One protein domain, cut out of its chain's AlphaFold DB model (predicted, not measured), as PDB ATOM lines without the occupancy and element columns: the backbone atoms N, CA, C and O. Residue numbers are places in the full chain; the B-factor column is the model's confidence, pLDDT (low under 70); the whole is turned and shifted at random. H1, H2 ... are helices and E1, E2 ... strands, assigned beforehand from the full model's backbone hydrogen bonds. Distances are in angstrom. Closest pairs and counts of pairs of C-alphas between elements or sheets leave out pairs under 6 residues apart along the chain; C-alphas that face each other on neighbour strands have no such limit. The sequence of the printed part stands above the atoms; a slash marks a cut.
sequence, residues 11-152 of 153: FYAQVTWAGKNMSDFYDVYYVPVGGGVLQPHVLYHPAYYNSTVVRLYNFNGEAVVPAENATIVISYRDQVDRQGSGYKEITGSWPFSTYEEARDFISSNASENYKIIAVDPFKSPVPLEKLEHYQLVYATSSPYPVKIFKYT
ATOM      1  N   PHE A  11     -35.014  -2.921  26.475       97.31
ATOM      2  CA  PHE A  11     -35.351  -3.400  25.136       97.31
ATOM      3  C   PHE A  11     -36.837  -3.749  25.051       97.31
ATOM      4  O   PHE A  11     -37.518  -3.347  24.108       97.31
ATOM      5  N   TYR A  12     -37.359  -4.379  26.110       95.50
ATOM      6  CA  TYR A  12     -38.754  -4.784  26.172       95.50
ATOM      7  C   TYR A  12     -39.723  -3.616  25.939       95.50
ATOM      8  O   TYR A  12     -40.673  -3.735  25.172       95.50
ATOM      9  N   ALA A  13     -39.445  -2.452  26.532       96.62
ATOM     10  CA  ALA A  13     -40.305  -1.287  26.395       96.62
ATOM     11  C   ALA A  13     -40.399  -0.834  24.929       96.62
ATOM     12  O   ALA A  13     -41.490  -0.547  24.447       96.62
ATOM     13  N   GLN A  14     -39.281  -0.827  24.196       96.38
ATOM     14  CA  GLN A  14     -39.252  -0.440  22.780       96.38
ATOM     15  C   GLN A  14     -40.049  -1.415  21.905       96.38
ATOM     16  O   GLN A  14     -40.813  -0.981  21.046       96.38
ATOM     17  N   VAL A  15     -39.909  -2.722  22.149       96.75
ATOM     18  CA  VAL A  15     -40.649  -3.768  21.424       96.75
ATOM     19  C   VAL A  15     -42.152  -3.663  21.679       96.75
ATOM     20  O   VAL A  15     -42.934  -3.670  20.728       96.75
ATOM     21  N   THR A  16     -42.555  -3.502  22.943       95.12
ATOM     22  CA  THR A  16     -43.964  -3.351  23.328       95.12
ATOM     23  C   THR A  16     -44.585  -2.100  22.710       95.12
ATOM     24  O   THR A  16     -45.661  -2.184  22.124       95.12
ATOM     25  N   TRP A  17     -43.899  -0.954  22.768       96.25
ATOM     26  CA  TRP A  17     -44.374   0.284  22.138       96.25
ATOM     27  C   TRP A  17     -44.483   0.178  20.614       96.25
ATOM     28  O   TRP A  17     -45.367   0.790  20.022       96.25
ATOM     29  N   ALA A  18     -43.627  -0.623  19.979       95.88
ATOM     30  CA  ALA A  18     -43.702  -0.918  18.551       95.88
ATOM     31  C   ALA A  18     -44.797  -1.944  18.183       95.88
ATOM     32  O   ALA A  18     -44.907  -2.308  17.012       95.88
ATOM     33  N   GLY A  19     -45.579  -2.437  19.154       96.44
ATOM     34  CA  GLY A  19     -46.640  -3.427  18.933       96.44
ATOM     35  C   GLY A  19     -46.129  -4.810  18.519       96.44
ATOM     36  O   GLY A  19     -46.851  -5.556  17.864       96.44
ATOM     37  N   LYS A  20     -44.874  -5.144  18.847       96.62
ATOM     38  CA  LYS A  20     -44.238  -6.427  18.507       96.62
ATOM     39  C   LYS A  20     -44.213  -7.381  19.702       96.62
ATOM     40  O   LYS A  20     -44.366  -6.961  20.849       96.62
ATOM     41  N   ASN A  21     -44.000  -8.668  19.434       95.81
ATOM     42  CA  ASN A  21     -43.896  -9.689  20.471       95.81
ATOM     43  C   ASN A  21     -42.446  -9.808  20.973       95.81
ATOM     44  O   ASN A  21     -41.515  -9.828  20.170       95.81
ATOM     45  N   MET A  22     -42.243  -9.904  22.292       95.44
ATOM     46  CA  MET A  22     -40.909 -10.099  22.875       95.44
ATOM     47  C   MET A  22     -40.253 -11.394  22.414       95.44
ATOM     48  O   MET A  22     -39.067 -11.386  22.089       95.44
ATOM     49  N   SER A  23     -41.045 -12.467  22.325       95.69
ATOM     50  CA  SER A  23     -40.598 -13.806  21.937       95.69
ATOM     51  C   SER A  23     -40.054 -13.865  20.507       95.69
ATOM     52  O   SER A  23     -39.370 -14.822  20.151       95.69
ATOM     53  N   ASP A  24     -40.278 -12.840  19.680       96.56
ATOM     54  CA  ASP A  24     -39.614 -12.732  18.376       96.56
ATOM     55  C   ASP A  24     -38.116 -12.418  18.533       96.56
ATOM     56  O   ASP A  24     -37.305 -12.844  17.711       96.56
ATOM     57  N   PHE A  25     -37.738 -11.709  19.602       98.00
ATOM     58  CA  PHE A  25     -36.390 -11.194  19.846       98.00
ATOM     59  C   PHE A  25     -35.612 -12.023  20.866       98.00
ATOM     60  O   PHE A  25     -34.438 -12.296  20.644       98.00
ATOM     61  N   TYR A  26     -36.234 -12.425  21.967       97.31
ATOM     62  CA  TYR A  26     -35.652 -13.351  22.933       97.31
ATOM     63  C   TYR A  26     -36.765 -14.057  23.697       97.31
ATOM     64  O   TYR A  26     -37.860 -13.517  23.842       97.31
ATOM     65  N   ASP A  27     -36.479 -15.242  24.218       97.12
ATOM     66  CA  ASP A  27     -37.435 -15.986  25.036       97.12
ATOM     67  C   ASP A  27     -36.725 -16.735  26.168       97.12
ATOM     68  O   ASP A  27     -35.496 -16.870  26.178       97.12
ATOM     69  N   VAL A  28     -37.502 -17.199  27.145       97.25
ATOM     70  CA  VAL A  28     -37.015 -18.041  28.237       97.25
ATOM     71  C   VAL A  28     -37.165 -19.503  27.838       97.25
ATOM     72  O   VAL A  28     -38.270 -19.999  27.618       97.25
ATOM     73  N   TYR A  29     -36.040 -20.207  27.806       97.88
ATOM     74  CA  TYR A  29     -35.981 -21.644  27.578       97.88
ATOM     75  C   TYR A  29     -35.468 -22.354  28.827       97.88
ATOM     76  O   TYR A  29     -34.585 -21.865  29.528       97.88
ATOM     77  N   TYR A  30     -36.019 -23.526  29.097       97.31
ATOM     78  CA  TYR A  30     -35.681 -24.362  30.234       97.31
ATOM     79  C   TYR A  30     -34.718 -25.462  29.796       97.31
ATOM     80  O   TYR A  30     -35.045 -26.288  28.944       97.31
ATOM     81  N   VAL A  31     -33.525 -25.455  30.383       95.62
ATOM     82  CA  VAL A  31     -32.449 -26.408  30.106       95.62
ATOM     83  C   VAL A  31     -32.481 -27.519  31.158       95.62
ATOM     84  O   VAL A  31     -32.410 -27.213  32.352       95.62
ATOM     85  N   PRO A  32     -32.566 -28.800  30.765       93.00
ATOM     86  CA  PRO A  32     -32.417 -29.908  31.702       93.00
ATOM     87  C   PRO A  32     -30.985 -29.983  32.246       93.00
ATOM     88  O   PRO A  32     -30.039 -30.154  31.483       93.00
ATOM     89  N   VAL A  33     -30.819 -29.894  33.570       91.69
ATOM     90  CA  VAL A  33     -29.497 -29.942  34.241       91.69
ATOM     91  C   VAL A  33     -29.279 -31.220  35.065       91.69
ATOM     92  O   VAL A  33     -28.325 -31.330  35.831       91.69
ATOM     93  N   GLY A  34     -30.148 -32.219  34.877       86.50
ATOM     94  CA  GLY A  34     -30.107 -33.505  35.579       86.50
ATOM     95  C   GLY A  34     -31.024 -33.559  36.804       86.50
ATOM     96  O   GLY A  34     -31.514 -32.546  37.294       86.50
ATOM     97  N   GLY A  35     -31.331 -34.775  37.270       85.56
ATOM     98  CA  GLY A  35     -32.195 -34.988  38.442       85.56
ATOM     99  C   GLY A  35     -33.636 -34.476  38.290       85.56
ATOM    100  O   GLY A  35     -34.302 -34.242  39.292       85.56
ATOM    101  N   GLY A  36     -34.108 -34.264  37.054       86.75
ATOM    102  CA  GLY A  36     -35.416 -33.658  36.770       86.75
ATOM    103  C   GLY A  36     -35.475 -32.143  36.997       86.75
ATOM    104  O   GLY A  36     -36.558 -31.566  36.939       86.75
ATOM    105  N   VAL A  37     -34.336 -31.493  37.257       92.31
ATOM    106  CA  VAL A  37     -34.255 -30.042  37.440       92.31
ATOM    107  C   VAL A  37     -34.146 -29.357  36.080       92.31
ATOM    108  O   VAL A  37     -33.334 -29.741  35.234       92.31
ATOM    109  N   LEU A  38     -34.958 -28.317  35.897       94.56
ATOM    110  CA  LEU A  38     -34.937 -27.442  34.735       94.56
ATOM    111  C   LEU A  38     -34.451 -26.048  35.148       94.56
ATOM    112  O   LEU A  38     -34.988 -25.459  36.088       94.56
ATOM    113  N   GLN A  39     -33.467 -25.510  34.431       96.12
ATOM    114  CA  GLN A  39     -32.924 -24.175  34.674       96.12
ATOM    115  C   GLN A  39     -33.379 -23.197  33.581       96.12
ATOM    116  O   GLN A  39     -33.183 -23.490  32.401       96.12
ATOM    117  N   PRO A  40     -33.974 -22.039  33.927       96.75
ATOM    118  CA  PRO A  40     -34.381 -21.050  32.937       96.75
ATOM    119  C   PRO A  40     -33.177 -20.258  32.411       96.75
ATOM    120  O   PRO A  40     -32.352 -19.766  33.183       96.75
ATOM    121  N   HIS A  41     -33.120 -20.081  31.096       97.06
ATOM    122  CA  HIS A  41     -32.138 -19.266  30.390       97.06
ATOM    123  C   HIS A  41     -32.839 -18.345  29.390       97.06
ATOM    124  O   HIS A  41     -33.669 -18.791  28.602       97.06
ATOM    125  N   VAL A  42     -32.483 -17.059  29.403       96.88
ATOM    126  CA  VAL A  42     -32.888 -16.119  28.349       96.88
ATOM    127  C   VAL A  42     -31.992 -16.353  27.143       96.88
ATOM    128  O   VAL A  42     -30.774 -16.199  27.249       96.88
ATOM    129  N   LEU A  43     -32.590 -16.714  26.012       98.00
ATOM    130  CA  LEU A  43     -31.886 -16.934  24.754       98.00
ATOM    131  C   LEU A  43     -32.333 -15.905  23.719       98.00
ATOM    132  O   LEU A  43     -33.526 -15.651  23.554       98.00
ATOM    133  N   TYR A  44     -31.366 -15.320  23.019       98.25
ATOM    134  CA  TYR A  44     -31.586 -14.241  22.061       98.25
ATOM    135  C   TYR A  44     -31.717 -14.797  20.649       98.25
ATOM    136  O   TYR A  44     -30.883 -15.574  20.189       98.25
ATOM    137  N   HIS A  45     -32.757 -14.376  19.946       98.12
ATOM    138  CA  HIS A  45     -33.042 -14.757  18.570       98.12
ATOM    139  C   HIS A  45     -32.383 -13.776  17.582       98.12
ATOM    140  O   HIS A  45     -32.146 -12.614  17.923       98.12
ATOM    141  N   PRO A  46     -32.157 -14.168  16.314       98.19
ATOM    142  CA  PRO A  46     -31.593 -13.294  15.282       98.19
ATOM    143  C   PRO A  46     -32.265 -11.919  15.136       98.19
ATOM    144  O   PRO A  46     -31.596 -10.941  14.795       98.19
ATOM    145  N   ALA A  47     -33.570 -11.806  15.408       98.19
ATOM    146  CA  ALA A  47     -34.287 -10.532  15.335       98.19
ATOM    147  C   ALA A  47     -33.790  -9.502  16.370       98.19
ATOM    148  O   ALA A  47     -33.790  -8.301  16.089       98.19
ATOM    149  N   TYR A  48     -33.316  -9.948  17.542       98.50
ATOM    150  CA  TYR A  48     -32.682  -9.080  18.540       98.50
ATOM    151  C   TYR A  48     -31.449  -8.393  17.955       98.50
ATOM    152  O   TYR A  48     -31.383  -7.166  17.923       98.50
ATOM    153  N   TYR A  49     -30.538  -9.173  17.377       98.38
ATOM    154  CA  TYR A  49     -29.299  -8.670  16.777       98.38
ATOM    155  C   TYR A  49     -29.538  -7.777  15.556       98.38
ATOM    156  O   TYR A  49     -28.796  -6.823  15.340       98.38
ATOM    157  N   ASN A  50     -30.611  -8.027  14.799       97.81
ATOM    158  CA  ASN A  50     -30.999  -7.199  13.655       97.81
ATOM    159  C   ASN A  50     -31.684  -5.875  14.038       97.81
ATOM    160  O   ASN A  50     -31.873  -5.010  13.181       97.81
ATOM    161  N   SER A  51     -32.036  -5.673  15.309       97.62
ATOM    162  CA  SER A  51     -32.679  -4.438  15.764       97.62
ATOM    163  C   SER A  51     -31.708  -3.260  15.735       97.62
ATOM    164  O   SER A  51     -30.594  -3.357  16.243       97.62
ATOM    165  N   THR A  52     -32.140  -2.102  15.225       96.81
ATOM    166  CA  THR A  52     -31.292  -0.900  15.088       96.81
ATOM    167  C   THR A  52     -30.590  -0.505  16.388       96.81
ATOM    168  O   THR A  52     -29.409  -0.170  16.373       96.81
ATOM    169  N   VAL A  53     -31.285  -0.580  17.528       97.62
ATOM    170  CA  VAL A  53     -30.709  -0.244  18.840       97.62
ATOM    171  C   VAL A  53     -29.556  -1.175  19.229       97.62
ATOM    172  O   VAL A  53     -28.546  -0.701  19.744       97.62
ATOM    173  N   VAL A  54     -29.672  -2.469  18.920       98.19
ATOM    174  CA  VAL A  54     -28.643  -3.485  19.181       98.19
ATOM    175  C   VAL A  54     -27.495  -3.335  18.188       98.19
ATOM    176  O   VAL A  54     -26.344  -3.260  18.609       98.19
ATOM    177  N   ARG A  55     -27.791  -3.184  16.888       98.31
ATOM    178  CA  ARG A  55     -26.780  -2.936  15.843       98.31
ATOM    179  C   ARG A  55     -25.901  -1.737  16.186       98.31
ATOM    180  O   ARG A  55     -24.678  -1.834  16.146       98.31
ATOM    181  N   LEU A  56     -26.511  -0.622  16.582       98.12
ATOM    182  CA  LEU A  56     -25.782   0.587  16.955       98.12
ATOM    183  C   LEU A  56     -25.060   0.440  18.298       98.12
ATOM    184  O   LEU A  56     -23.884   0.777  18.394       98.12
ATOM    185  N   TYR A  57     -25.717  -0.055  19.348       98.19
ATOM    186  CA  TYR A  57     -25.082  -0.097  20.663       98.19
ATOM    187  C   TYR A  57     -24.023  -1.191  20.783       98.19
ATOM    188  O   TYR A  57     -22.903  -0.903  21.203       98.19
ATOM    189  N   ASN A  58     -24.350  -2.428  20.421       97.44
ATOM    190  CA  ASN A  58     -23.486  -3.581  20.668       97.44
ATOM    191  C   ASN A  58     -22.351  -3.633  19.640       97.44
ATOM    192  O   ASN A  58     -21.227  -3.981  19.990       97.44
ATOM    193  N   PHE A  59     -22.622  -3.207  18.400       97.62
ATOM    194  CA  PHE A  59     -21.709  -3.387  17.265       97.62
ATOM    195  C   PHE A  59     -21.289  -2.079  16.584       97.62
ATOM    196  O   PHE A  59     -20.639  -2.108  15.547       97.62
ATOM    197  N   ASN A  60     -21.634  -0.916  17.150       97.31
ATOM    198  CA  ASN A  60     -21.329   0.409  16.585       97.31
ATOM    199  C   ASN A  60     -21.878   0.646  15.165       97.31
ATOM    200  O   ASN A  60     -21.436   1.575  14.496       97.31
ATOM    201  N   GLY A  61     -22.843  -0.157  14.710       97.12
ATOM    202  CA  GLY A  61     -23.317  -0.144  13.327       97.12
ATOM    203  C   GLY A  61     -22.342  -0.779  12.329       97.12
ATOM    204  O   GLY A  61     -22.580  -0.690  11.131       97.12
ATOM    205  N   GLU A  62     -21.265  -1.417  12.787       98.06
ATOM    206  CA  GLU A  62     -20.320  -2.109  11.914       98.06
ATOM    207  C   GLU A  62     -20.820  -3.501  11.517       98.06
ATOM    208  O   GLU A  62     -21.711  -4.074  12.152       98.06
ATOM    209  N   ALA A  63     -20.236  -4.036  10.444       98.19
ATOM    210  CA  ALA A  63     -20.486  -5.411  10.041       98.19
ATOM    211  C   ALA A  63     -19.948  -6.393  11.096       98.19
ATOM    212  O   ALA A  63     -18.913  -6.149  11.721       98.19
ATOM    213  N   VAL A  64     -20.638  -7.517  11.272       98.06
ATOM    214  CA  VAL A  64     -20.267  -8.571  12.223       98.06
ATOM    215  C   VAL A  64     -20.209  -9.902  11.500       98.06
ATOM    216  O   VAL A  64     -21.157 -10.286  10.819       98.06
ATOM    217  N   VAL A  65     -19.114 -10.624  11.716       97.00
ATOM    218  CA  VAL A  65     -19.009 -12.054  11.423       97.00
ATOM    219  C   VAL A  65     -19.148 -12.794  12.757       97.00
ATOM    220  O   VAL A  65     -18.443 -12.422  13.701       97.00
ATOM    221  N   PRO A  66     -20.056 -13.782  12.886       96.56
ATOM    222  CA  PRO A  66     -20.177 -14.574  14.104       96.56
ATOM    223  C   PRO A  66     -18.834 -15.190  14.496       96.56
ATOM    224  O   PRO A  66     -18.083 -15.656  13.640       96.56
ATOM    225  N   ALA A  67     -18.528 -15.185  15.792       93.00
ATOM    226  CA  ALA A  67     -17.375 -15.922  16.291       93.00
ATOM    227  C   ALA A  67     -17.602 -17.434  16.127       93.00
ATOM    228  O   ALA A  67     -18.743 -17.895  16.044       93.00
ATOM    229  N   GLU A  68     -16.517 -18.205  16.131       90.12
ATOM    230  CA  GLU A  68     -16.588 -19.664  16.084       90.12
ATOM    231  C   GLU A  68     -17.524 -20.195  17.184       90.12
ATOM    232  O   GLU A  68     -17.428 -19.784  18.344       90.12
ATOM    233  N   ASN A  69     -18.452 -21.083  16.815       90.62
ATOM    234  CA  ASN A  69     -19.455 -21.677  17.707       90.62
ATOM    235  C   ASN A  69     -20.431 -20.678  18.371       90.62
ATOM    236  O   ASN A  69     -21.154 -21.057  19.293       90.62
ATOM    237  N   ALA A  70     -20.487 -19.415  17.925       93.75
ATOM    238  CA  ALA A  70     -21.451 -18.433  18.437       93.75
ATOM    239  C   ALA A  70     -22.878 -18.678  17.924       93.75
ATOM    240  O   ALA A  70     -23.845 -18.271  18.570       93.75
ATOM    241  N   THR A  71     -23.011 -19.344  16.776       97.44
ATOM    242  CA  THR A  71     -24.296 -19.739  16.203       97.44
ATOM    243  C   THR A  71     -24.729 -21.064  16.806       97.44
ATOM    244  O   THR A  71     -24.132 -22.099  16.523       97.44
ATOM    245  N   ILE A  72     -25.778 -21.055  17.624       98.00
ATOM    246  CA  ILE A  72     -26.300 -22.271  18.253       98.00
ATOM    247  C   ILE A  72     -27.689 -22.544  17.693       98.00
ATOM    248  O   ILE A  72     -28.539 -21.656  17.690       98.00
ATOM    249  N   VAL A  73     -27.938 -23.770  17.246       97.88
ATOM    250  CA  VAL A  73     -29.294 -24.257  16.985       97.88
ATOM    251  C   VAL A  73     -29.769 -25.028  18.201       97.88
ATOM    252  O   VAL A  73     -29.055 -25.890  18.706       97.88
ATOM    253  N   ILE A  74     -30.988 -24.755  18.644       97.38
ATOM    254  CA  ILE A  74     -31.685 -25.569  19.638       97.38
ATOM    255  C   ILE A  74     -32.917 -26.207  19.015       97.38
ATOM    256  O   ILE A  74     -33.549 -25.601  18.147       97.38
ATOM    257  N   SER A  75     -33.283 -27.395  19.492       97.00
ATOM    258  CA  SER A  75     -34.656 -27.894  19.397       97.00
ATOM    259  C   SER A  75     -35.343 -27.744  20.745       97.00
ATOM    260  O   SER A  75     -34.694 -27.809  21.795       97.00
ATOM    261  N   TYR A  76     -36.651 -27.515  20.730       96.62
ATOM    262  CA  TYR A  76     -37.432 -27.412  21.955       96.62
ATOM    263  C   TYR A  76     -38.836 -27.983  21.789       96.62
ATOM    264  O   TYR A  76     -39.365 -28.119  20.687       96.62
ATOM    265  N   ARG A  77     -39.481 -28.264  22.917       95.62
ATOM    266  CA  ARG A  77     -40.905 -28.595  22.977       95.62
ATOM    267  C   ARG A  77     -41.623 -27.627  23.899       95.62
ATOM    268  O   ARG A  77     -41.089 -27.234  24.935       95.62
ATOM    269  N   ASP A  78     -42.840 -27.260  23.527       95.56
ATOM    270  CA  ASP A  78     -43.735 -26.572  24.447       95.56
ATOM    271  C   ASP A  78     -44.254 -27.583  25.480       95.56
ATOM    272  O   ASP A  78     -44.567 -28.736  25.166       95.56
ATOM    273  N   GLN A  79     -44.292 -27.160  26.733       95.38
ATOM    274  CA  GLN A  79     -44.757 -27.920  27.883       95.38
ATOM    275  C   GLN A  79     -45.691 -27.053  28.715       95.38
ATOM    276  O   GLN A  79     -45.735 -25.835  28.560       95.38
ATOM    277  N   VAL A  80     -46.431 -27.690  29.616       95.25
ATOM    278  CA  VAL A  80     -47.306 -27.015  30.572       95.25
ATOM    279  C   VAL A  80     -46.956 -27.528  31.959       95.25
ATOM    280  O   VAL A  80     -46.820 -28.736  32.167       95.25
ATOM    281  N   ASP A  81     -46.748 -26.619  32.904       90.31
ATOM    282  CA  ASP A  81     -46.478 -26.985  34.287       90.31
ATOM    283  C   ASP A  81     -47.759 -27.415  35.028       90.31
ATOM    284  O   ASP A  81     -48.876 -27.377  34.506       90.31
ATOM    285  N   ARG A  82     -47.615 -27.828  36.291       90.00
ATOM    286  CA  ARG A  82     -48.759 -28.256  37.115       90.00
ATOM    287  C   ARG A  82     -49.766 -27.134  37.408       90.00
ATOM    288  O   ARG A  82     -50.863 -27.435  37.865       90.00
ATOM    289  N   GLN A  83     -49.392 -25.873  37.197       92.00
ATOM    290  CA  GLN A  83     -50.237 -24.696  37.405       92.00
ATOM    291  C   GLN A  83     -50.902 -24.224  36.103       92.00
ATOM    292  O   GLN A  83     -51.653 -23.252  36.125       92.00
ATOM    293  N   GLY A  84     -50.664 -24.908  34.978       92.56
ATOM    294  CA  GLY A  84     -51.199 -24.528  33.673       92.56
ATOM    295  C   GLY A  84     -50.355 -23.488  32.930       92.56
ATOM    296  O   GLY A  84     -50.777 -23.023  31.873       92.56
ATOM    297  N   SER A  85     -49.175 -23.123  33.441       93.38
ATOM    298  CA  SER A  85     -48.279 -22.174  32.775       93.38
ATOM    299  C   SER A  85     -47.454 -22.882  31.705       93.38
ATOM    300  O   SER A  85     -46.819 -23.906  31.965       93.38
ATOM    301  N   GLY A  86     -47.460 -22.335  30.489       94.88
ATOM    302  CA  GLY A  86     -46.652 -22.845  29.385       94.88
ATOM    303  C   GLY A  86     -45.166 -22.518  29.554       94.88
ATOM    304  O   GLY A  86     -44.824 -21.415  29.978       94.88
ATOM    305  N   TYR A  87     -44.281 -23.445  29.188       95.44
ATOM    306  CA  TYR A  87     -42.834 -23.221  29.136       95.44
ATOM    307  C   TYR A  87     -42.186 -23.967  27.964       95.44
ATOM    308  O   TYR A  87     -42.745 -24.932  27.446       95.44
ATOM    309  N   LYS A  88     -41.002 -23.516  27.535       96.94
ATOM    310  CA  LYS A  88     -40.236 -24.123  26.435       96.94
ATOM    311  C   LYS A  88     -39.078 -24.924  27.001       96.94
ATOM    312  O   LYS A  88     -38.176 -24.341  27.592       96.94
ATOM    313  N   GLU A  89     -39.086 -26.238  26.828       96.81
ATOM    314  CA  GLU A  89     -38.004 -27.121  27.275       96.81
ATOM    315  C   GLU A  89     -37.068 -27.435  26.107       96.81
ATOM    316  O   GLU A  89     -37.532 -27.888  25.060       96.81
ATOM    317  N   ILE A  90     -35.764 -27.214  26.284       96.88
ATOM    318  CA  ILE A  90     -34.757 -27.555  25.271       96.88
ATOM    319  C   ILE A  90     -34.576 -29.071  25.217       96.88
ATOM    320  O   ILE A  90     -34.300 -29.710  26.229       96.88
ATOM    321  N   THR A  91     -34.675 -29.625  24.011       95.44
ATOM    322  CA  THR A  91     -34.505 -31.058  23.725       95.44
ATOM    323  C   THR A  91     -33.182 -31.378  23.035       95.44
ATOM    324  O   THR A  91     -32.751 -32.529  23.047       95.44
ATOM    325  N   GLY A  92     -32.508 -30.375  22.472       95.12
ATOM    326  CA  GLY A  92     -31.199 -30.521  21.846       95.12
ATOM    327  C   GLY A  92     -30.531 -29.173  21.601       95.12
ATOM    328  O   GLY A  92     -31.200 -28.140  21.553       95.12
ATOM    329  N   SER A  93     -29.204 -29.181  21.489       95.94
ATOM    330  CA  SER A  93     -28.383 -27.991  21.269       95.94
ATOM    331  C   SER A  93     -27.145 -28.357  20.458       95.94
ATOM    332  O   SER A  93     -26.432 -29.298  20.810       95.94
ATOM    333  N   TRP A  94     -26.897 -27.611  19.384       96.75
ATOM    334  CA  TRP A  94     -25.804 -27.846  18.448       96.75
ATOM    335  C   TRP A  94     -25.135 -26.515  18.095       96.75
ATOM    336  O   TRP A  94     -25.785 -25.649  17.501       96.75
ATOM    337  N   PRO A  95     -23.860 -26.310  18.467       97.12
ATOM    338  CA  PRO A  95     -23.086 -25.177  17.985       97.12
ATOM    339  C   PRO A  95     -22.641 -25.408  16.536       97.12
ATOM    340  O   PRO A  95     -22.315 -26.530  16.149       97.12
ATOM    341  N   PHE A  96     -22.592 -24.332  15.758       96.56
ATOM    342  CA  PHE A  96     -22.120 -24.321  14.378       96.56
ATOM    343  C   PHE A  96     -21.026 -23.275  14.193       96.56
ATOM    344  O   PHE A  96     -21.027 -22.225  14.843       96.56
ATOM    345  N   SER A  97     -20.100 -23.557  13.276       92.75
ATOM    346  CA  SER A  97     -19.012 -22.631  12.953       92.75
ATOM    347  C   SER A  97     -19.508 -21.464  12.103       92.75
ATOM    348  O   SER A  97     -18.988 -20.356  12.222       92.75
ATOM    349  N   THR A  98     -20.531 -21.694  11.275       94.06
ATOM    350  CA  THR A  98     -21.117 -20.675  10.397       94.06
ATOM    351  C   THR A  98     -22.635 -20.584  10.545       94.06
ATOM    352  O   THR A  98     -23.304 -21.487  11.055       94.06
ATOM    353  N   TYR A  99     -23.197 -19.457  10.109       95.38
ATOM    354  CA  TYR A  99     -24.646 -19.260  10.096       95.38
ATOM    355  C   TYR A  99     -25.330 -20.109   9.019       95.38
ATOM    356  O   TYR A  99     -26.445 -20.592   9.212       95.38
ATOM    357  N   GLU A 100     -24.647 -20.317   7.900       95.19
ATOM    358  CA  GLU A 100     -25.103 -21.107   6.765       95.19
ATOM    359  C   GLU A 100     -25.278 -22.580   7.159       95.19
ATOM    360  O   GLU A 100     -26.361 -23.126   6.967       95.19
ATOM    361  N   GLU A 101     -24.293 -23.184   7.834       95.38
ATOM    362  CA  GLU A 101     -24.400 -24.565   8.336       95.38
ATOM    363  C   GLU A 101     -25.591 -24.747   9.290       95.38
ATOM    364  O   GLU A 101     -26.332 -25.727   9.196       95.38
ATOM    365  N   ALA A 102     -25.818 -23.780  10.185       96.38
ATOM    366  CA  ALA A 102     -26.961 -23.803  11.092       96.38
ATOM    367  C   ALA A 102     -28.300 -23.755  10.333       96.38
ATOM    368  O   ALA A 102     -29.258 -24.440  10.700       96.38
ATOM    369  N   ARG A 103     -28.383 -22.964   9.256       95.50
ATOM    370  CA  ARG A 103     -29.578 -22.893   8.400       95.50
ATOM    371  C   ARG A 103     -29.808 -24.179   7.613       95.50
ATOM    372  O   ARG A 103     -30.961 -24.604   7.484       95.50
ATOM    373  N   ASP A 104     -28.745 -24.787   7.108       95.62
ATOM    374  CA  ASP A 104     -28.808 -26.042   6.358       95.62
ATOM    375  C   ASP A 104     -29.246 -27.201   7.261       95.62
ATOM    376  O   ASP A 104     -30.099 -28.009   6.877       95.62
ATOM    377  N   PHE A 105     -28.751 -27.228   8.505       95.50
ATOM    378  CA  PHE A 105     -29.183 -28.181   9.526       95.50
ATOM    379  C   PHE A 105     -30.688 -28.084   9.803       95.50
ATOM    380  O   PHE A 105     -31.380 -29.103   9.779       95.50
ATOM    381  N   ILE A 106     -31.221 -26.874  10.008       94.69
ATOM    382  CA  ILE A 106     -32.660 -26.674  10.254       94.69
ATOM    383  C   ILE A 106     -33.484 -27.090   9.034       94.69
ATOM    384  O   ILE A 106     -34.496 -27.774   9.168       94.69
ATOM    385  N   SER A 107     -33.039 -26.705   7.837       92.00
ATOM    386  CA  SER A 107     -33.757 -26.991   6.589       92.00
ATOM    387  C   SER A 107     -33.833 -28.494   6.297       92.00
ATOM    388  O   SER A 107     -34.827 -28.967   5.752       92.00
ATOM    389  N   SER A 108     -32.817 -29.253   6.718       90.31
ATOM    390  CA  SER A 108     -32.768 -30.716   6.598       90.31
ATOM    391  C   SER A 108     -33.629 -31.451   7.639       90.31
ATOM    392  O   SER A 108     -33.919 -32.630   7.456       90.31
ATOM    393  N   ASN A 109     -34.059 -30.769   8.708       83.12
ATOM    394  CA  ASN A 109     -34.787 -31.343   9.848       83.12
ATOM    395  C   ASN A 109     -36.104 -30.589  10.131       83.12
ATOM    396  O   ASN A 109     -36.462 -30.332  11.276       83.12
ATOM    397  N   ALA A 110     -36.860 -30.218   9.096       75.31
ATOM    398  CA  ALA A 110     -38.000 -29.297   9.211       75.31
ATOM    399  C   ALA A 110     -39.195 -29.766  10.087       75.31
ATOM    400  O   ALA A 110     -40.168 -29.027  10.225       75.31
ATOM    401  N   SER A 111     -39.172 -30.978  10.654       75.00
ATOM    402  CA  SER A 111     -40.277 -31.550  11.439       75.00
ATOM    403  C   SER A 111     -40.314 -31.141  12.916       75.00
ATOM    404  O   SER A 111     -41.316 -31.414  13.575       75.00
ATOM    405  N   GLU A 112     -39.258 -30.523  13.456       79.19
ATOM    406  CA  GLU A 112     -39.208 -30.101  14.866       79.19
ATOM    407  C   GLU A 112     -39.149 -28.576  15.022       79.19
ATOM    408  O   GLU A 112     -38.830 -27.829  14.094       79.19
ATOM    409  N   ASN A 113     -39.428 -28.101  16.238       92.06
ATOM    410  CA  ASN A 113     -39.290 -26.692  16.579       92.06
ATOM    411  C   ASN A 113     -37.812 -26.342  16.786       92.06
ATOM    412  O   ASN A 113     -37.293 -26.421  17.902       92.06
ATOM    413  N   TYR A 114     -37.150 -25.929  15.709       95.81
ATOM    414  CA  TYR A 114     -35.779 -25.435  15.755       95.81
ATOM    415  C   TYR A 114     -35.701 -23.909  15.833       95.81
ATOM    416  O   TYR A 114     -36.483 -23.186  15.208       95.81
ATOM    417  N   LYS A 115     -34.700 -23.405  16.560       96.25
ATOM    418  CA  LYS A 115     -34.342 -21.980  16.594       96.25
ATOM    419  C   LYS A 115     -32.833 -21.802  16.578       96.25
ATOM    420  O   LYS A 115     -32.123 -22.487  17.302       96.25
ATOM    421  N   ILE A 116     -32.369 -20.825  15.799       97.62
ATOM    422  CA  ILE A 116     -31.029 -20.257  15.964       97.62
ATOM    423  C   ILE A 116     -31.094 -19.279  17.132       97.62
ATOM    424  O   ILE A 116     -31.992 -18.434  17.174       97.62
ATOM    425  N   ILE A 117     -30.162 -19.402  18.066       97.88
ATOM    426  CA  ILE A 117     -30.095 -18.606  19.285       97.88
ATOM    427  C   ILE A 117     -28.662 -18.161  19.575       97.88
ATOM    428  O   ILE A 117     -27.698 -18.703  19.039       97.88
ATOM    429  N   ALA A 118     -28.538 -17.204  20.486       97.38
ATOM    430  CA  ALA A 118     -27.311 -16.898  21.204       97.38
ATOM    431  C   ALA A 118     -27.585 -16.730  22.701       97.38
ATOM    432  O   ALA A 118     -28.688 -16.385  23.126       97.38
ATOM    433  N   VAL A 119     -26.546 -16.973  23.500       95.88
ATOM    434  CA  VAL A 119     -26.572 -16.866  24.971       95.88
ATOM    435  C   VAL A 119     -26.035 -15.526  25.482       95.88
ATOM    436  O   VAL A 119     -26.193 -15.204  26.655       95.88
ATOM    437  N   ASP A 120     -25.388 -14.745  24.612       95.69
ATOM    438  CA  ASP A 120     -24.747 -13.472  24.940       95.69
ATOM    439  C   ASP A 120     -25.294 -12.367  24.018       95.69
ATOM    440  O   ASP A 120     -25.073 -12.422  22.803       95.69
ATOM    441  N   PRO A 121     -25.982 -11.338  24.549       95.94
ATOM    442  CA  PRO A 121     -26.549 -10.269  23.729       95.94
ATOM    443  C   PRO A 121     -25.483  -9.458  22.973       95.94
ATOM    444  O   PRO A 121     -25.804  -8.798  21.985       95.94
ATOM    445  N   PHE A 122     -24.213  -9.507  23.385       96.44
ATOM    446  CA  PHE A 122     -23.105  -8.779  22.761       96.44
ATOM    447  C   PHE A 122     -22.315  -9.611  21.740       96.44
ATOM    448  O   PHE A 122     -21.369  -9.098  21.145       96.44
ATOM    449  N   LYS A 123     -22.705 -10.870  21.493       96.69
ATOM    450  CA  LYS A 123     -22.102 -11.745  20.475       96.69
ATOM    451  C   LYS A 123     -23.175 -12.245  19.516       96.69
ATOM    452  O   LYS A 123     -24.041 -13.024  19.901       96.69
ATOM    453  N   SER A 124     -23.132 -11.772  18.272       97.75
ATOM    454  CA  SER A 124     -24.145 -12.126  17.274       97.75
ATOM    455  C   SER A 124     -24.006 -13.586  16.814       97.75
ATOM    456  O   SER A 124     -22.904 -13.968  16.415       97.75
ATOM    457  N   PRO A 125     -25.101 -14.377  16.791       97.75
ATOM    458  CA  PRO A 125     -25.151 -15.699  16.161       97.75
ATOM    459  C   PRO A 125     -25.417 -15.615  14.651       97.75
ATOM    460  O   PRO A 125     -25.594 -16.631  13.991       97.75
ATOM    461  N   VAL A 126     -25.552 -14.407  14.095       97.81
ATOM    462  CA  VAL A 126     -25.825 -14.192  12.669       97.81
ATOM    463  C   VAL A 126     -24.880 -13.142  12.096       97.81
ATOM    464  O   VAL A 126     -24.511 -12.208  12.820       97.81
ATOM    465  N   PRO A 127     -24.481 -13.259  10.819       97.75
ATOM    466  CA  PRO A 127     -23.778 -12.183  10.150       97.75
ATOM    467  C   PRO A 127     -24.660 -10.938  10.130       97.75
ATOM    468  O   PRO A 127     -25.869 -11.011   9.896       97.75
ATOM    469  N   LEU A 128     -24.049  -9.791  10.404       98.25
ATOM    470  CA  LEU A 128     -24.706  -8.495  10.319       98.25
ATOM    471  C   LEU A 128     -23.977  -7.668   9.276       98.25
ATOM    472  O   LEU A 128     -22.756  -7.524   9.327       98.25
ATOM    473  N   GLU A 129     -24.727  -7.091   8.350       97.81
ATOM    474  CA  GLU A 129     -24.184  -6.086   7.446       97.81
ATOM    475  C   GLU A 129     -23.865  -4.799   8.215       97.81
ATOM    476  O   GLU A 129     -24.409  -4.541   9.299       97.81
ATOM    477  N   LYS A 130     -23.016  -3.951   7.634       97.19
ATOM    478  CA  LYS A 130     -22.826  -2.591   8.137       97.19
ATOM    479  C   LYS A 130     -24.161  -1.841   8.072       97.19
ATOM    480  O   LYS A 130     -24.931  -1.991   7.126       97.19
ATOM    481  N   LEU A 131     -24.488  -1.085   9.117       96.38
ATOM    482  CA  LEU A 131     -25.668  -0.232   9.122       96.38
ATOM    483  C   LEU A 131     -25.306   1.107   8.479       96.38
ATOM    484  O   LEU A 131     -24.617   1.931   9.081       96.38
ATOM    485  N   GLU A 132     -25.790   1.315   7.260       95.50
ATOM    486  CA  GLU A 132     -25.574   2.560   6.528       95.50
ATOM    487  C   GLU A 132     -26.231   3.762   7.218       95.50
ATOM    488  O   GLU A 132     -27.179   3.629   7.996       95.50
ATOM    489  N   HIS A 133     -25.730   4.955   6.899       95.38
ATOM    490  CA  HIS A 133     -26.254   6.242   7.366       95.38
ATOM    491  C   HIS A 133     -26.100   6.548   8.863       95.38
ATOM    492  O   HIS A 133     -26.668   7.532   9.337       95.38
ATOM    493  N   TYR A 134     -25.325   5.773   9.625       96.44
ATOM    494  CA  TYR A 134     -25.036   6.071  11.030       96.44
ATOM    495  C   TYR A 134     -23.536   6.096  11.301       96.44
ATOM    496  O   TYR A 134     -22.829   5.122  11.078       96.44
ATOM    497  N   GLN A 135     -23.061   7.207  11.861       96.31
ATOM    498  CA  GLN A 135     -21.669   7.375  12.267       96.31
ATOM    499  C   GLN A 135     -21.588   7.600  13.777       96.31
ATOM    500  O   GLN A 135     -22.208   8.531  14.295       96.31
ATOM    501  N   LEU A 136     -20.807   6.783  14.492       97.50
ATOM    502  CA  LEU A 136     -20.490   7.028  15.902       97.50
ATOM    503  C   LEU A 136     -19.648   8.308  16.012       97.50
ATOM    504  O   LEU A 136     -18.547   8.372  15.475       97.50
ATOM    505  N   VAL A 137     -20.164   9.324  16.705       97.88
ATOM    506  CA  VAL A 137     -19.474  10.618  16.884       97.88
ATOM    507  C   VAL A 137     -19.031  10.865  18.320       97.88
ATOM    508  O   VAL A 137     -18.192  11.725  18.565       97.88
ATOM    509  N   TYR A 138     -19.592  10.125  19.276       97.81
ATOM    510  CA  TYR A 138     -19.221  10.231  20.680       97.81
ATOM    511  C   TYR A 138     -19.560   8.950  21.441       97.81
ATOM    512  O   TYR A 138     -20.625   8.362  21.235       97.81
ATOM    513  N   ALA A 139     -18.686   8.566  22.366       97.88
ATOM    514  CA  ALA A 139     -18.933   7.538  23.365       97.88
ATOM    515  C   ALA A 139     -18.313   7.977  24.697       97.88
ATOM    516  O   ALA A 139     -17.189   8.477  24.720       97.88
ATOM    517  N   THR A 140     -19.031   7.798  25.807       97.94
ATOM    518  CA  THR A 140     -18.440   8.032  27.132       97.94
ATOM    519  C   THR A 140     -17.383   6.973  27.451       97.94
ATOM    520  O   THR A 140     -17.505   5.817  27.051       97.94
ATOM    521  N   SER A 141     -16.354   7.347  28.215       96.56
ATOM    522  CA  SER A 141     -15.358   6.398  28.725       96.56
ATOM    523  C   SER A 141     -15.912   5.656  29.949       96.56
ATOM    524  O   SER A 141     -15.745   6.101  31.081       96.56
ATOM    525  N   SER A 142     -16.625   4.553  29.718       95.81
ATOM    526  CA  SER A 142     -17.255   3.700  30.737       95.81
ATOM    527  C   SER A 142     -17.363   2.260  30.214       95.81
ATOM    528  O   SER A 142     -17.515   2.094  29.002       95.81
ATOM    529  N   PRO A 143     -17.373   1.225  31.078       92.81
ATOM    530  CA  PRO A 143     -17.754  -0.137  30.679       92.81
ATOM    531  C   PRO A 143     -19.160  -0.214  30.060       92.81
ATOM    532  O   PRO A 143     -19.441  -1.095  29.254       92.81
ATOM    533  N   TYR A 144     -20.026   0.738  30.413       95.00
ATOM    534  CA  TYR A 144     -21.393   0.878  29.917       95.00
ATOM    535  C   TYR A 144     -21.546   2.261  29.269       95.00
ATOM    536  O   TYR A 144     -22.091   3.183  29.887       95.00
ATOM    537  N   PRO A 145     -20.987   2.470  28.066       96.75
ATOM    538  CA  PRO A 145     -20.930   3.794  27.467       96.75
ATOM    539  C   PRO A 145     -22.322   4.299  27.080       96.75
ATOM    540  O   PRO A 145     -23.199   3.518  26.715       96.75
ATOM    541  N   VAL A 146     -22.505   5.618  27.088       98.06
ATOM    542  CA  VAL A 146     -23.562   6.288  26.321       98.06
ATOM    543  C   VAL A 146     -22.968   6.644  24.965       98.06
ATOM    544  O   VAL A 146     -21.906   7.264  24.906       98.06
ATOM    545  N   LYS A 147     -23.643   6.253  23.884       98.38
ATOM    546  CA  LYS A 147     -23.182   6.442  22.504       98.38
ATOM    547  C   LYS A 147     -24.072   7.433  21.758       98.38
ATOM    548  O   LYS A 147     -25.303   7.379  21.835       98.38
ATOM    549  N   ILE A 148     -23.464   8.346  21.008       98.38
ATOM    550  CA  ILE A 148     -24.166   9.288  20.130       98.38
ATOM    551  C   ILE A 148     -23.755   8.995  18.694       98.38
ATOM    552  O   ILE A 148     -22.574   9.016  18.352       98.38
ATOM    553  N   PHE A 149     -24.762   8.754  17.858       98.06
ATOM    554  CA  PHE A 149     -24.609   8.543  16.429       98.06
ATOM    555  C   PHE A 149     -25.184   9.739  15.679       98.06
ATOM    556  O   PHE A 149     -26.267  10.224  16.021       98.06
ATOM    557  N   LYS A 150     -24.462  10.201  14.663       97.38
ATOM    558  CA  LYS A 150     -24.937  11.176  13.684       97.38
ATOM    559  C   LYS A 150     -25.522  10.418  12.496       97.38
ATOM    560  O   LYS A 150     -24.881   9.501  11.991       97.38
ATOM    561  N   TYR A 151     -26.710  10.820  12.052       95.88
ATOM    562  CA  TYR A 151     -27.270  10.330  10.797       95.88
ATOM    563  C   TYR A 151     -26.579  11.020   9.612       95.88
ATOM    564  O   TYR A 151     -26.467  12.251   9.595       95.88
ATOM    565  N   THR A 152     -26.101  10.245   8.643       93.69
ATOM    566  CA  THR A 152     -25.419  10.737   7.437       93.69
ATOM    567  C   THR A 152     -26.262  10.415   6.210       93.69
ATOM    568  O   THR A 152     -26.675   9.276   6.039       93.69
TER     569      THR A 152
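Overview. This is residues 11 to 152 of the 153 residues of an uncharacterized protein of Chloroflexi bacterium CG15_BIG_FIL_POST_REV_8_21_14_020_46_15 (UniProt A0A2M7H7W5). A strongly twisted five-stranded sheet is folded back on itself, the leaf E2 E1 partly facing the leaf E3 E5 with E4 as the hinge, and H4 packs over E3. The hairpin of E6 and E7 makes the far end of the long axis, with H2 and H3 between it and the folded sheet, and H1 lies to one side. The printed part has 142 residues with four named helices and seven named strands, in the order H1 E1 E2 H2 H3 E3 E4 H4 E5 E6 E7. The large sheet, E2 E1 E4 E3 E5, is mixed and the small one antiparallel; the class is mixed, helices and strands. The whole is only just compact, close to loose, with a radius of gyration of the C-alphas of 17.2 A and spans of 51 by 35 by 29 A.

Arrangement. Start at H1, residues 11 to 17, which touches no helix and is not on the large sheet. Next, E1, residues 26 to 32, and E2, residues 38 to 44, form an antiparallel hairpin, with N 29 and O 41 2.9 A apart. H2, residues 46 to 50, only grazes this sheet with residues 46 to 48. H3, residues 52 to 59, is close to H2 but not clearly touching, the closest C-alphas being those of Tyr 49 and Arg 55, 6.3 A apart. E3, residues 71 to 80, and E4, residues 86 to 96, form a hairpin, with N 89 and O 77 at 2.9 A; E4 bends by 57 degrees at residue 92. E4 is parallel to E1, with N 30 and O 88 at 2.8 A. H4, residues 99 to 108, is on the sheet at a height of 8.6 A, over E3 and along the strands, at 16 degrees to E3 on the local plane. E5, residues 114 to 117, is antiparallel to E3, with N 74 and O 115 at 2.9 A. Two split strand-helix-strand units, each of two strands of one sheet that are not neighbours with helices between them along the chain, have right-handed crossovers: E2, H2 H3, E3, with E1 and E4 between its strands in the sheet, and E4, H4, E5, with E3 between its strands. E6, residues 134 to 139, and E7, residues 147 to 151, form a hairpin, with N 135 and O 150 at 2.9 A. In each helix every O i to N i+4 pair is within hydrogen-bond range.

Along the chain. Find C-alpha 11 at (-35.351, -3.400, 25.136), where H1 begins. E3 is 28.1 A long and E4 28.8 A. H4 runs 14.5 A from C-alpha 99 at (-24.646, -19.260, 10.096). E7 ends at C-alpha 151, (-27.270, 10.330, 10.797).

Size, cuts and confidence. The farthest C-alphas, of Gly 35 and Thr 152, are 55.7 A apart. The printed part has no cut; the links H3 to E3 and E5 to E6 are long. No printed residue is under 70 in pLDDT.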